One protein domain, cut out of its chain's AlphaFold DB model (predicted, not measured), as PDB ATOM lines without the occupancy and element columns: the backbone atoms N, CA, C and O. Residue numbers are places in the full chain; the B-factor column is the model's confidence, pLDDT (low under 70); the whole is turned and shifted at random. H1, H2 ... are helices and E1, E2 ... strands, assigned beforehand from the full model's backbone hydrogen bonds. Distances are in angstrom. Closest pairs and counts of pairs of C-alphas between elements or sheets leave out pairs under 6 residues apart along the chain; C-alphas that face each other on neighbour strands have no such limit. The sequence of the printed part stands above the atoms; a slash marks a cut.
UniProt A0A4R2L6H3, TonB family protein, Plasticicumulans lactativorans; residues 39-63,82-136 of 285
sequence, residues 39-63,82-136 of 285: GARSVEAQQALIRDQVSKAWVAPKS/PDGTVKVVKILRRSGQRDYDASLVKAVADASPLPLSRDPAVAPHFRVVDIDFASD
ATOM      1  N   GLY A  39      -1.097  36.899  20.483       68.62
ATOM      2  CA  GLY A  39      -0.455  35.757  19.835       68.62
ATOM      3  C   GLY A  39      -1.382  35.077  18.827       68.62
ATOM      4  O   GLY A  39      -1.000  34.868  17.681       68.62
ATOM      5  N   ALA A  40      -2.630  34.796  19.205       70.69
ATOM      6  CA  ALA A  40      -3.596  34.161  18.307       70.69
ATOM      7  C   ALA A  40      -3.915  35.031  17.077       70.69
ATOM      8  O   ALA A  40      -3.823  34.555  15.944       70.69
ATOM      9  N   ARG A  41      -4.182  36.330  17.272       73.25
ATOM     10  CA  ARG A  41      -4.459  37.263  16.163       73.25
ATOM     11  C   ARG A  41      -3.275  37.421  15.216       73.25
ATOM     12  O   ARG A  41      -3.463  37.506  14.004       73.25
ATOM     13  N   SER A  42      -2.052  37.453  15.747       79.00
ATOM     14  CA  SER A  42      -0.847  37.522  14.911       79.00
ATOM     15  C   SER A  42      -0.612  36.226  14.131       79.00
ATOM     16  O   SER A  42      -0.173  36.287  12.979       79.00
ATOM     17  N   VAL A  43      -0.971  35.067  14.700       80.56
ATOM     18  CA  VAL A  43      -0.935  33.786  13.983       80.56
ATOM     19  C   VAL A  43      -1.939  33.774  12.828       80.56
ATOM     20  O   VAL A  43      -1.581  33.456  11.693       80.56
ATOM     21  N   GLU A  44      -3.185  34.156  13.093       82.00
ATOM     22  CA  GLU A  44      -4.254  34.173  12.089       82.00
ATOM     23  C   GLU A  44      -3.960  35.148  10.944       82.00
ATOM     24  O   GLU A  44      -4.089  34.783   9.770       82.00
ATOM     25  N   ALA A  45      -3.501  36.360  11.271       84.12
ATOM     26  CA  ALA A  45      -3.114  37.364  10.284       84.12
ATOM     27  C   ALA A  45      -1.994  36.848   9.369       84.12
ATOM     28  O   ALA A  45      -2.055  37.000   8.148       84.12
ATOM     29  N   GLN A  46      -0.997  36.173   9.937       83.69
ATOM     30  CA  GLN A  46       0.103  35.626   9.154       83.69
ATOM     31  C   GLN A  46      -0.335  34.421   8.305       83.69
ATOM     32  O   GLN A  46       0.057  34.295   7.144       83.69
ATOM     33  N   GLN A  47      -1.224  33.567   8.816       83.81
ATOM     34  CA  GLN A  47      -1.809  32.485   8.019       83.81
ATOM     35  C   GLN A  47      -2.645  33.024   6.844       83.81
ATOM     36  O   GLN A  47      -2.716  32.381   5.792       83.81
ATOM     37  N   ALA A  48      -3.281  34.190   6.995       85.56
ATOM     38  CA  ALA A  48      -3.977  34.864   5.902       85.56
ATOM     39  C   ALA A  48      -3.001  35.370   4.825       85.56
ATOM     40  O   ALA A  48      -3.253  35.150   3.641       85.56
ATOM     41  N   LEU A  49      -1.859  35.952   5.215       88.00
ATOM     42  CA  LEU A  49      -0.813  36.387   4.278       88.00
ATOM     43  C   LEU A  49      -0.208  35.216   3.497       88.00
ATOM     44  O   LEU A  49      -0.053  35.293   2.278       88.00
ATOM     45  N   ILE A  50       0.068  34.100   4.176       86.56
ATOM     46  CA  ILE A  50       0.536  32.871   3.524       86.56
ATOM     47  C   ILE A  50      -0.505  32.377   2.511       86.56
ATOM     48  O   ILE A  50      -0.157  32.053   1.374       86.56
ATOM     49  N   ARG A  51      -1.788  32.337   2.896       87.19
ATOM     50  CA  ARG A  51      -2.873  31.927   1.994       87.19
ATOM     51  C   ARG A  51      -2.978  32.833   0.774       87.19
ATOM     52  O   ARG A  51      -3.132  32.316  -0.331       87.19
ATOM     53  N   ASP A  52      -2.873  34.143   0.953       88.88
ATOM     54  CA  ASP A  52      -2.896  35.111  -0.144       88.88
ATOM     55  C   ASP A  52      -1.716  34.900  -1.104       88.88
ATOM     56  O   ASP A  52      -1.906  34.795  -2.317       88.88
ATOM     57  N   GLN A  53      -0.504  34.719  -0.578       89.12
ATOM     58  CA  GLN A  53       0.682  34.487  -1.401       89.12
ATOM     59  C   GLN A  53       0.616  33.167  -2.178       89.12
ATOM     60  O   GLN A  53       0.928  33.136  -3.371       89.12
ATOM     61  N   VAL A  54       0.150  32.086  -1.545       88.81
ATOM     62  CA  VAL A  54      -0.070  30.810  -2.243       88.81
ATOM     63  C   VAL A  54      -1.173  30.948  -3.291       88.81
ATOM     64  O   VAL A  54      -1.025  30.423  -4.392       88.81
ATOM     65  N   SER A  55      -2.243  31.689  -2.999       86.88
ATOM     66  CA  SER A  55      -3.337  31.925  -3.953       86.88
ATOM     67  C   SER A  55      -2.868  32.709  -5.179       86.88
ATOM     68  O   SER A  55      -3.275  32.388  -6.292       86.88
ATOM     69  N   LYS A  56      -1.962  33.681  -5.002       88.44
ATOM     70  CA  LYS A  56      -1.328  34.429  -6.101       88.44
ATOM     71  C   LYS A  56      -0.433  33.552  -6.978       88.44
ATOM     72  O   LYS A  56      -0.404  33.734  -8.191       88.44
ATOM     73  N   ALA A  57       0.289  32.607  -6.376       88.62
ATOM     74  CA  ALA A  57       1.136  31.660  -7.102       88.62
ATOM     75  C   ALA A  57       0.342  30.495  -7.725       88.62
ATOM     76  O   ALA A  57       0.857  29.771  -8.582       88.62
ATOM     77  N   TRP A  58      -0.902  30.275  -7.294       91.75
ATOM     78  CA  TRP A  58      -1.680  29.126  -7.724       91.75
ATOM     79  C   TRP A  58      -2.252  29.310  -9.127       91.75
ATOM     80  O   TRP A  58      -3.102  30.155  -9.391       91.75
ATOM     81  N   VAL A  59      -1.818  28.436 -10.034       85.75
ATOM     82  CA  VAL A  59      -2.378  28.330 -11.380       85.75
ATOM     83  C   VAL A  59      -3.401  27.200 -11.404       85.75
ATOM     84  O   VAL A  59      -3.050  26.021 -11.295       85.75
ATOM     85  N   ALA A  60      -4.672  27.564 -11.580       80.94
ATOM     86  CA  ALA A  60      -5.762  26.605 -11.685       80.94
ATOM     87  C   ALA A  60      -5.549  25.660 -12.891       80.94
ATOM     88  O   ALA A  60      -5.337  26.123 -14.020       80.94
ATOM     89  N   PRO A  61      -5.613  24.328 -12.702       79.25
ATOM     90  CA  PRO A  61      -5.467  23.382 -13.803       79.25
ATOM     91  C   PRO A  61      -6.578  23.540 -14.842       79.25
ATOM     92  O   PRO A  61      -7.740  23.734 -14.499       79.25
ATOM     93  N   LYS A  62      -6.268  23.334 -16.127       77.25
ATOM     94  CA  LYS A  62      -7.270  23.393 -17.215       77.25
ATOM     95  C   LYS A  62      -8.427  22.400 -17.038       77.25
ATOM     96  O   LYS A  62      -9.503  22.620 -17.582       77.25
ATOM     97  N   SER A  63      -8.231  21.328 -16.267       71.75
ATOM     98  CA  SER A  63      -9.288  20.380 -15.900       71.75
ATOM     99  C   SER A  63     -10.400  21.012 -15.048       71.75
ATOM    100  O   SER A  63     -11.511  20.490 -15.047       71.75
ATOM    101  N   PRO A  82      13.621  28.684   8.826       82.38
ATOM    102  CA  PRO A  82      13.559  29.999   9.483       82.38
ATOM    103  C   PRO A  82      13.553  31.191   8.516       82.38
ATOM    104  O   PRO A  82      13.042  32.252   8.860       82.38
ATOM    105  N   ASP A  83      14.081  30.995   7.308       83.62
ATOM    106  CA  ASP A  83      14.147  32.005   6.249       83.62
ATOM    107  C   ASP A  83      12.846  32.115   5.426       83.62
ATOM    108  O   ASP A  83      12.787  32.870   4.459       83.62
ATOM    109  N   GLY A  84      11.810  31.331   5.749       83.81
ATOM    110  CA  GLY A  84      10.545  31.296   4.995       83.81
ATOM    111  C   GLY A  84      10.582  30.399   3.759       83.81
ATOM    112  O   GLY A  84       9.615  30.340   2.999       83.81
ATOM    113  N   THR A  85      11.679  29.668   3.556       87.88
ATOM    114  CA  THR A  85      11.811  28.707   2.455       87.88
ATOM    115  C   THR A  85      11.001  27.445   2.744       87.88
ATOM    116  O   THR A  85      11.052  26.891   3.846       87.88
ATOM    117  N   VAL A  86      10.257  26.973   1.742       90.81
ATOM    118  CA  VAL A  86       9.467  25.741   1.846       90.81
ATOM    119  C   VAL A  86      10.380  24.524   1.741       90.81
ATOM    120  O   VAL A  86      11.026  24.307   0.718       90.81
ATOM    121  N   LYS A  87      10.396  23.691   2.782       90.31
ATOM    122  CA  LYS A  87      11.251  22.501   2.849       90.31
ATOM    123  C   LYS A  87      10.517  21.228   2.458       90.31
ATOM    124  O   LYS A  87      11.019  20.418   1.683       90.31
ATOM    125  N   VAL A  88       9.336  21.025   3.037       89.06
ATOM    126  CA  VAL A  88       8.531  19.816   2.835       89.06
ATOM    127  C   VAL A  88       7.067  20.206   2.723       89.06
ATOM    128  O   VAL A  88       6.563  20.968   3.539       89.06
ATOM    129  N   VAL A  89       6.374  19.636   1.740       91.44
ATOM    130  CA  VAL A  89       4.918  19.741   1.609       91.44
ATOM    131  C   VAL A  89       4.331  18.342   1.729       91.44
ATOM    132  O   VAL A  89       4.665  17.447   0.949       91.44
ATOM    133  N   LYS A  90       3.458  18.138   2.714       91.00
ATOM    134  CA  LYS A  90       2.777  16.867   2.951       91.00
ATOM    135  C   LYS A  90       1.274  17.057   2.831       91.00
ATOM    136  O   LYS A  90       0.690  17.920   3.466       91.00
ATOM    137  N   ILE A  91       0.629  16.199   2.052       90.25
ATOM    138  CA  ILE A  91      -0.828  16.215   1.934       90.25
ATOM    139  C   ILE A  91      -1.428  15.476   3.128       90.25
ATOM    140  O   ILE A  91      -1.207  14.272   3.275       90.25
ATOM    141  N   LEU A  92      -2.177  16.192   3.967       90.19
ATOM    142  CA  LEU A  92      -2.925  15.620   5.088       90.19
ATOM    143  C   LEU A  92      -4.237  15.011   4.602       90.19
ATOM    144  O   LEU A  92      -4.577  13.878   4.945       90.19
ATOM    145  N   ARG A  93      -4.953  15.753   3.753       89.19
ATOM    146  CA  ARG A  93      -6.237  15.343   3.192       89.19
ATOM    147  C   ARG A  93      -6.277  15.661   1.707       89.19
ATOM    148  O   ARG A  93      -6.087  16.803   1.305       89.19
ATOM    149  N   ARG A  94      -6.539  14.637   0.897       88.19
ATOM    150  CA  ARG A  94      -6.684  14.766  -0.558       88.19
ATOM    151  C   ARG A  94      -8.080  15.248  -0.925       88.19
ATOM    152  O   ARG A  94      -9.055  14.815  -0.307       88.19
ATOM    153  N   SER A  95      -8.170  16.047  -1.982       85.12
ATOM    154  CA  SER A  95      -9.450  16.517  -2.530       85.12
ATOM    155  C   SER A  95     -10.256  15.434  -3.250       85.12
ATOM    156  O   SER A  95     -11.462  15.572  -3.440       85.12
ATOM    157  N   GLY A  96      -9.589  14.354  -3.664       85.69
ATOM    158  CA  GLY A  96     -10.148  13.339  -4.557       85.69
ATOM    159  C   GLY A  96      -9.827  13.583  -6.034       85.69
ATOM    160  O   GLY A  96     -10.099  12.705  -6.849       85.69
ATOM    161  N   GLN A  97      -9.194  14.711  -6.377       85.81
ATOM    162  CA  GLN A  97      -8.662  14.994  -7.711       85.81
ATOM    163  C   GLN A  97      -7.144  15.162  -7.656       85.81
ATOM    164  O   GLN A  97      -6.619  16.078  -7.026       85.81
ATOM    165  N   ARG A  98      -6.415  14.284  -8.354       88.94
ATOM    166  CA  ARG A  98      -4.945  14.278  -8.314       88.94
ATOM    167  C   ARG A  98      -4.335  15.547  -8.918       88.94
ATOM    168  O   ARG A  98      -3.336  16.029  -8.397       88.94
ATOM    169  N   ASP A  99      -4.937  16.080  -9.979       88.19
ATOM    170  CA  ASP A  99      -4.448  17.294 -10.643       88.19
ATOM    171  C   ASP A  99      -4.578  18.524  -9.737       88.19
ATOM    172  O   ASP A  99      -3.688  19.371  -9.712       88.19
ATOM    173  N   TYR A 100      -5.652  18.589  -8.943       86.81
ATOM    174  CA  TYR A 100      -5.853  19.642  -7.947       86.81
ATOM    175  C   TYR A 100      -4.779  19.593  -6.872       86.81
ATOM    176  O   TYR A 100      -4.061  20.569  -6.662       86.81
ATOM    177  N   ASP A 101      -4.624  18.421  -6.254       89.62
ATOM    178  CA  ASP A 101      -3.649  18.191  -5.196       89.62
ATOM    179  C   ASP A 101      -2.223  18.518  -5.689       89.62
ATOM    180  O   ASP A 101      -1.460  19.189  -4.997       89.62
ATOM    181  N   ALA A 102      -1.874  18.103  -6.914       90.81
ATOM    182  CA  ALA A 102      -0.578  18.401  -7.526       90.81
ATOM    183  C   ALA A 102      -0.384  19.900  -7.807       90.81
ATOM    184  O   ALA A 102       0.708  20.425  -7.586       90.81
ATOM    185  N   SER A 103      -1.431  20.593  -8.265       90.56
ATOM    186  CA  SER A 103      -1.376  22.035  -8.521       90.56
ATOM    187  C   SER A 103      -1.173  22.846  -7.246       90.56
ATOM    188  O   SER A 103      -0.398  23.797  -7.260       90.56
ATOM    189  N   LEU A 104      -1.788  22.431  -6.134       90.44
ATOM    190  CA  LEU A 104      -1.600  23.082  -4.843       90.44
ATOM    191  C   LEU A 104      -0.186  22.864  -4.307       90.44
ATOM    192  O   LEU A 104       0.450  23.814  -3.868       90.44
ATOM    193  N   VAL A 105       0.342  21.636  -4.385       92.00
ATOM    194  CA  VAL A 105       1.731  21.361  -3.971       92.00
ATOM    195  C   VAL A 105       2.713  22.210  -4.779       92.00
ATOM    196  O   VAL A 105       3.647  22.774  -4.211       92.00
ATOM    197  N   LYS A 106       2.482  22.339  -6.090       92.69
ATOM    198  CA  LYS A 106       3.286  23.202  -6.955       92.69
ATOM    199  C   LYS A 106       3.148  24.680  -6.576       92.69
ATOM    200  O   LYS A 106       4.164  25.349  -6.468       92.69
ATOM    201  N   ALA A 107       1.936  25.164  -6.318       91.81
ATOM    202  CA  ALA A 107       1.698  26.549  -5.916       91.81
ATOM    203  C   ALA A 107       2.390  26.907  -4.598       91.81
ATOM    204  O   ALA A 107       2.990  27.968  -4.493       91.81
ATOM    205  N   VAL A 108       2.360  26.008  -3.611       91.75
ATOM    206  CA  VAL A 108       3.069  26.206  -2.339       91.75
ATOM    207  C   VAL A 108       4.581  26.272  -2.560       91.75
ATOM    208  O   VAL A 108       5.243  27.115  -1.964       91.75
ATOM    209  N   ALA A 109       5.132  25.417  -3.426       90.88
ATOM    210  CA  ALA A 109       6.554  25.452  -3.759       90.88
ATOM    211  C   ALA A 109       6.945  26.732  -4.525       90.88
ATOM    212  O   ALA A 109       7.961  27.345  -4.207       90.88
ATOM    213  N   ASP A 110       6.122  27.154  -5.489       90.25
ATOM    214  CA  ASP A 110       6.343  28.355  -6.307       90.25
ATOM    215  C   ASP A 110       6.128  29.653  -5.500       90.25
ATOM    216  O   ASP A 110       6.716  30.682  -5.818       90.25
ATOM    217  N   ALA A 111       5.334  29.611  -4.424       89.75
ATOM    218  CA  ALA A 111       5.133  30.724  -3.497       89.75
ATOM    219  C   ALA A 111       6.334  30.979  -2.568       89.75
ATOM    220  O   ALA A 111       6.299  31.934  -1.789       89.75
ATOM    221  N   SER A 112       7.379  30.145  -2.614       88.25
ATOM    222  CA  SER A 112       8.590  30.342  -1.817       88.25
ATOM    223  C   SER A 112       9.348  31.601  -2.268       88.25
ATOM    224  O   SER A 112       9.587  31.759  -3.466       88.25
ATOM    225  N   PRO A 113       9.820  32.458  -1.343       86.44
ATOM    226  CA  PRO A 113       9.746  32.346   0.120       86.44
ATOM    227  C   PRO A 113       8.427  32.884   0.697       86.44
ATOM    228  O   PRO A 113       7.966  33.958   0.314       86.44
ATOM    229  N   LEU A 114       7.844  32.164   1.659       84.94
ATOM    230  CA  LEU A 114       6.627  32.592   2.352       84.94
ATOM    231  C   LEU A 114       6.923  33.707   3.369       84.94
ATOM    232  O   LEU A 114       8.008  33.729   3.961       84.94
ATOM    233  N   PRO A 115       5.964  34.613   3.624       79.94
ATOM    234  CA  PRO A 115       6.151  35.693   4.571       79.94
ATOM    235  C   PRO A 115       6.096  35.105   5.985       79.94
ATOM    236  O   PRO A 115       5.068  34.592   6.423       79.94
ATOM    237  N   LEU A 116       7.224  35.143   6.693       79.44
ATOM    238  CA  LEU A 116       7.300  34.776   8.105       79.44
ATOM    239  C   LEU A 116       7.372  36.027   8.978       79.44
ATOM    240  O   LEU A 116       8.048  37.005   8.649       79.44
ATOM    241  N   SER A 117       6.700  35.976  10.130       74.19
ATOM    242  CA  SER A 117       6.815  37.027  11.137       74.19
ATOM    243  C   SER A 117       8.218  36.969  11.721       74.19
ATOM    244  O   SER A 117       8.671  35.908  12.141       74.19
ATOM    245  N   ARG A 118       8.883  38.125  11.805       72.38
ATOM    246  CA  ARG A 118      10.167  38.263  12.513       72.38
ATOM    247  C   ARG A 118      10.036  38.120  14.031       72.38
ATOM    248  O   ARG A 118      11.047  38.109  14.724       72.38
ATOM    249  N   ASP A 119       8.809  38.037  14.539       77.81
ATOM    250  CA  ASP A 119       8.539  37.858  15.956       77.81
ATOM    251  C   ASP A 119       8.958  36.444  16.414       77.81
ATOM    252  O   ASP A 119       8.388  35.448  15.944       77.81
ATOM    253  N   PRO A 120       9.938  36.327  17.331       73.25
ATOM    254  CA  PRO A 120      10.412  35.040  17.831       73.25
ATOM    255  C   PRO A 120       9.348  34.259  18.610       73.25
ATOM    256  O   PRO A 120       9.494  33.041  18.738       73.25
ATOM    257  N   ALA A 121       8.289  34.906  19.111       76.31
ATOM    258  CA  ALA A 121       7.195  34.221  19.797       76.31
ATOM    259  C   ALA A 121       6.310  33.430  18.821       76.31
ATOM    260  O   ALA A 121       5.821  32.355  19.157       76.31
ATOM    261  N   VAL A 122       6.141  33.931  17.591       74.94
ATOM    262  CA  VAL A 122       5.207  33.365  16.605       74.94
ATOM    263  C   VAL A 122       5.915  32.479  15.573       74.94
ATOM    264  O   VAL A 122       5.344  31.510  15.074       74.94
ATOM    265  N   ALA A 123       7.198  32.740  15.305       74.19
ATOM    266  CA  ALA A 123       8.030  31.954  14.390       74.19
ATOM    267  C   ALA A 123       8.024  30.418  14.622       74.19
ATOM    268  O   ALA A 123       8.036  29.677  13.635       74.19
ATOM    269  N   PRO A 124       7.979  29.880  15.863       78.88
ATOM    270  CA  PRO A 124       7.939  28.434  16.092       78.88
ATOM    271  C   PRO A 124       6.649  27.789  15.579       78.88
ATOM    272  O   PRO A 124       6.689  26.657  15.097       78.88
ATOM    273  N   HIS A 125       5.530  28.515  15.651       75.62
ATOM    274  CA  HIS A 125       4.215  28.030  15.237       75.62
ATOM    275  C   HIS A 125       4.111  27.863  13.717       75.62
ATOM    276  O   HIS A 125       3.374  27.005  13.245       75.62
ATOM    277  N   PHE A 126       4.913  28.605  12.948       75.50
ATOM    278  CA  PHE A 126       4.921  28.536  11.485       75.50
ATOM    279  C   PHE A 126       5.890  27.509  10.898       75.50
ATOM    280  O   PHE A 126       5.994  27.379   9.680       75.50
ATOM    281  N   ARG A 127       6.582  26.731  11.737       78.12
ATOM    282  CA  ARG A 127       7.440  25.644  11.245       78.12
ATOM    283  C   ARG A 127       6.640  24.521  10.604       78.12
ATOM    284  O   ARG A 127       7.173  23.864   9.719       78.12
ATOM    285  N   VAL A 128       5.408  24.286  11.057       79.00
ATOM    286  CA  VAL A 128       4.465  23.332  10.465       79.00
ATOM    287  C   VAL A 128       3.118  24.030  10.364       79.00
ATOM    288  O   VAL A 128       2.477  24.267  11.382       79.00
ATOM    289  N   VAL A 129       2.714  24.387   9.147       78.88
ATOM    290  CA  VAL A 129       1.457  25.100   8.900       78.88
ATOM    291  C   VAL A 129       0.482  24.174   8.206       78.88
ATOM    292  O   VAL A 129       0.775  23.670   7.120       78.88
ATOM    293  N   ASP A 130      -0.686  24.011   8.814       82.06
ATOM    294  CA  ASP A 130      -1.816  23.337   8.197       82.06
ATOM    295  C   ASP A 130      -2.649  24.372   7.433       82.06
ATOM    296  O   ASP A 130      -3.107  25.376   7.987       82.06
ATOM    297  N   ILE A 131      -2.793  24.163   6.126       77.38
ATOM    298  CA  ILE A 131      -3.542  25.058   5.247       77.38
ATOM    299  C   ILE A 131      -4.637  24.264   4.552       77.38
ATOM    300  O   ILE A 131      -4.369  23.304   3.822       77.38
ATOM    301  N   ASP A 132      -5.870  24.708   4.767       80.81
ATOM    302  CA  ASP A 132      -7.054  24.186   4.105       80.81
ATOM    303  C   ASP A 132      -7.381  25.025   2.869       80.81
ATOM    304  O   ASP A 132      -7.656  26.225   2.957       80.81
ATOM    305  N   PHE A 133      -7.379  24.376   1.707       78.31
ATOM    306  CA  PHE A 133      -7.765  24.973   0.433       78.31
ATOM    307  C   PHE A 133      -9.098  24.400  -0.021       78.31
ATOM    308  O   PHE A 133      -9.165  23.253  -0.475       78.31
ATOM    309  N   ALA A 134     -10.147  25.216   0.065       75.56
ATOM    310  CA  ALA A 134     -11.457  24.915  -0.491       75.56
ATOM    311  C   ALA A 134     -11.641  25.647  -1.828       75.56
ATOM    312  O   ALA A 134     -11.644  26.874  -1.886       75.56
ATOM    313  N   SER A 135     -11.822  24.882  -2.900       66.88
ATOM    314  CA  SER A 135     -12.404  25.368  -4.145       66.88
ATOM    315  C   SER A 135     -13.911  25.424  -3.922       66.88
ATOM    316  O   SER A 135     -14.585  24.391  -3.946       66.88
ATOM    317  N   ASP A 136     -14.422  26.619  -3.630       57.12
ATOM    318  CA  ASP A 136     -15.858  26.865  -3.590       57.12
ATOM    319  C   ASP A 136     -16.393  26.983  -5.030       57.12
ATOM    320  O   ASP A 136     -16.026  27.921  -5.742       57.12
TER     321      ASP A 136
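AT A GLANCE: This is residues 39 to 63 and 82 to 136 of the 285 residues of the protein "TonB family protein" of Plasticicumulans lactativorans (UniProt A0A4R2L6H3). Two helices, H1 and H2, meet at their ends as a corner, with the strand E2 in the opening between them and the strand E1 on the far side of E2 from H1; the two strands are near each other but form no sheet. From the corner a long link, residues 111 to 127, runs out toward the beginning of H1 and folds back into E2. The printed part has 80 residues, with two named helices and two named strands in the order H1, E1, H2, E2; the class is mixed, helices and strands. The whole is compact, with a radius of gyration of the C-alphas of 13.1 A, and its outline is elongated, spanning 41 by 22 by 21 A.

HOW THE PARTS SIT: H1, residues 39 to 57, comes first in the printed part. It touches H2, residues 98 to 110, only at their ends, with residues 54 to 57 of H1 and 107 to 110 of H2. The closest C-alphas of the two are those of Ala 57 and Ala 107, 5.3 A apart. Their lines stand at 72 degrees, only just about perpendicular. E1, residues 86 to 93, is apart from H1. E1 and H2 have 5 pairs of C-alphas within 8 A, the closest being those of Val 86 and Ala 109, 6.3 A apart. E2, residues 128 to 135, has 1 pair of C-alphas within 8 A of H1, those of Arg 51 and Ile 131, 7.6 A apart. H2 and E2 are only just apart, with their closest C-alphas at 8.3 A. E1 and E2 are near each other, with 10 pairs of C-alphas within 10 A, and each pairs with no named strand. In both H1 and H2 every O i to N i+4 pair is within hydrogen-bond range.

IN THESE COORDINATES: H1 begins at C-alpha 39, (-0.455, 35.757, 19.835), and runs 27.3 A from Gly 39 to Ala 57. E1 spans 18.9 A from Val 86 to Arg 93. H2 spans 18.2 A from Arg 98 to Asp 110, with C-alpha 110 at (6.343, 28.355, -6.307). E2 spans 22.4 A from Val 128 to Ser 135 and ends at C-alpha 135, (-12.404, 25.368, -4.145).

THE WHOLE: The C-alphas of Ser 63 and Pro 120 are the two farthest apart, 41.7 A. Residues 64 to 81 are cut out and not printed, and C-alphas 63 and 82 are 35.5 A apart across the cut, which lies in the link from H1 to E1. The link from E1 to H2 is tight, with 4 residues; that from H2 to E2 is long, with 17 residues. The mean pLDDT of the printed part is 83.3, and the model's confidence is under 70 at residue 39 and residues 135 to 136.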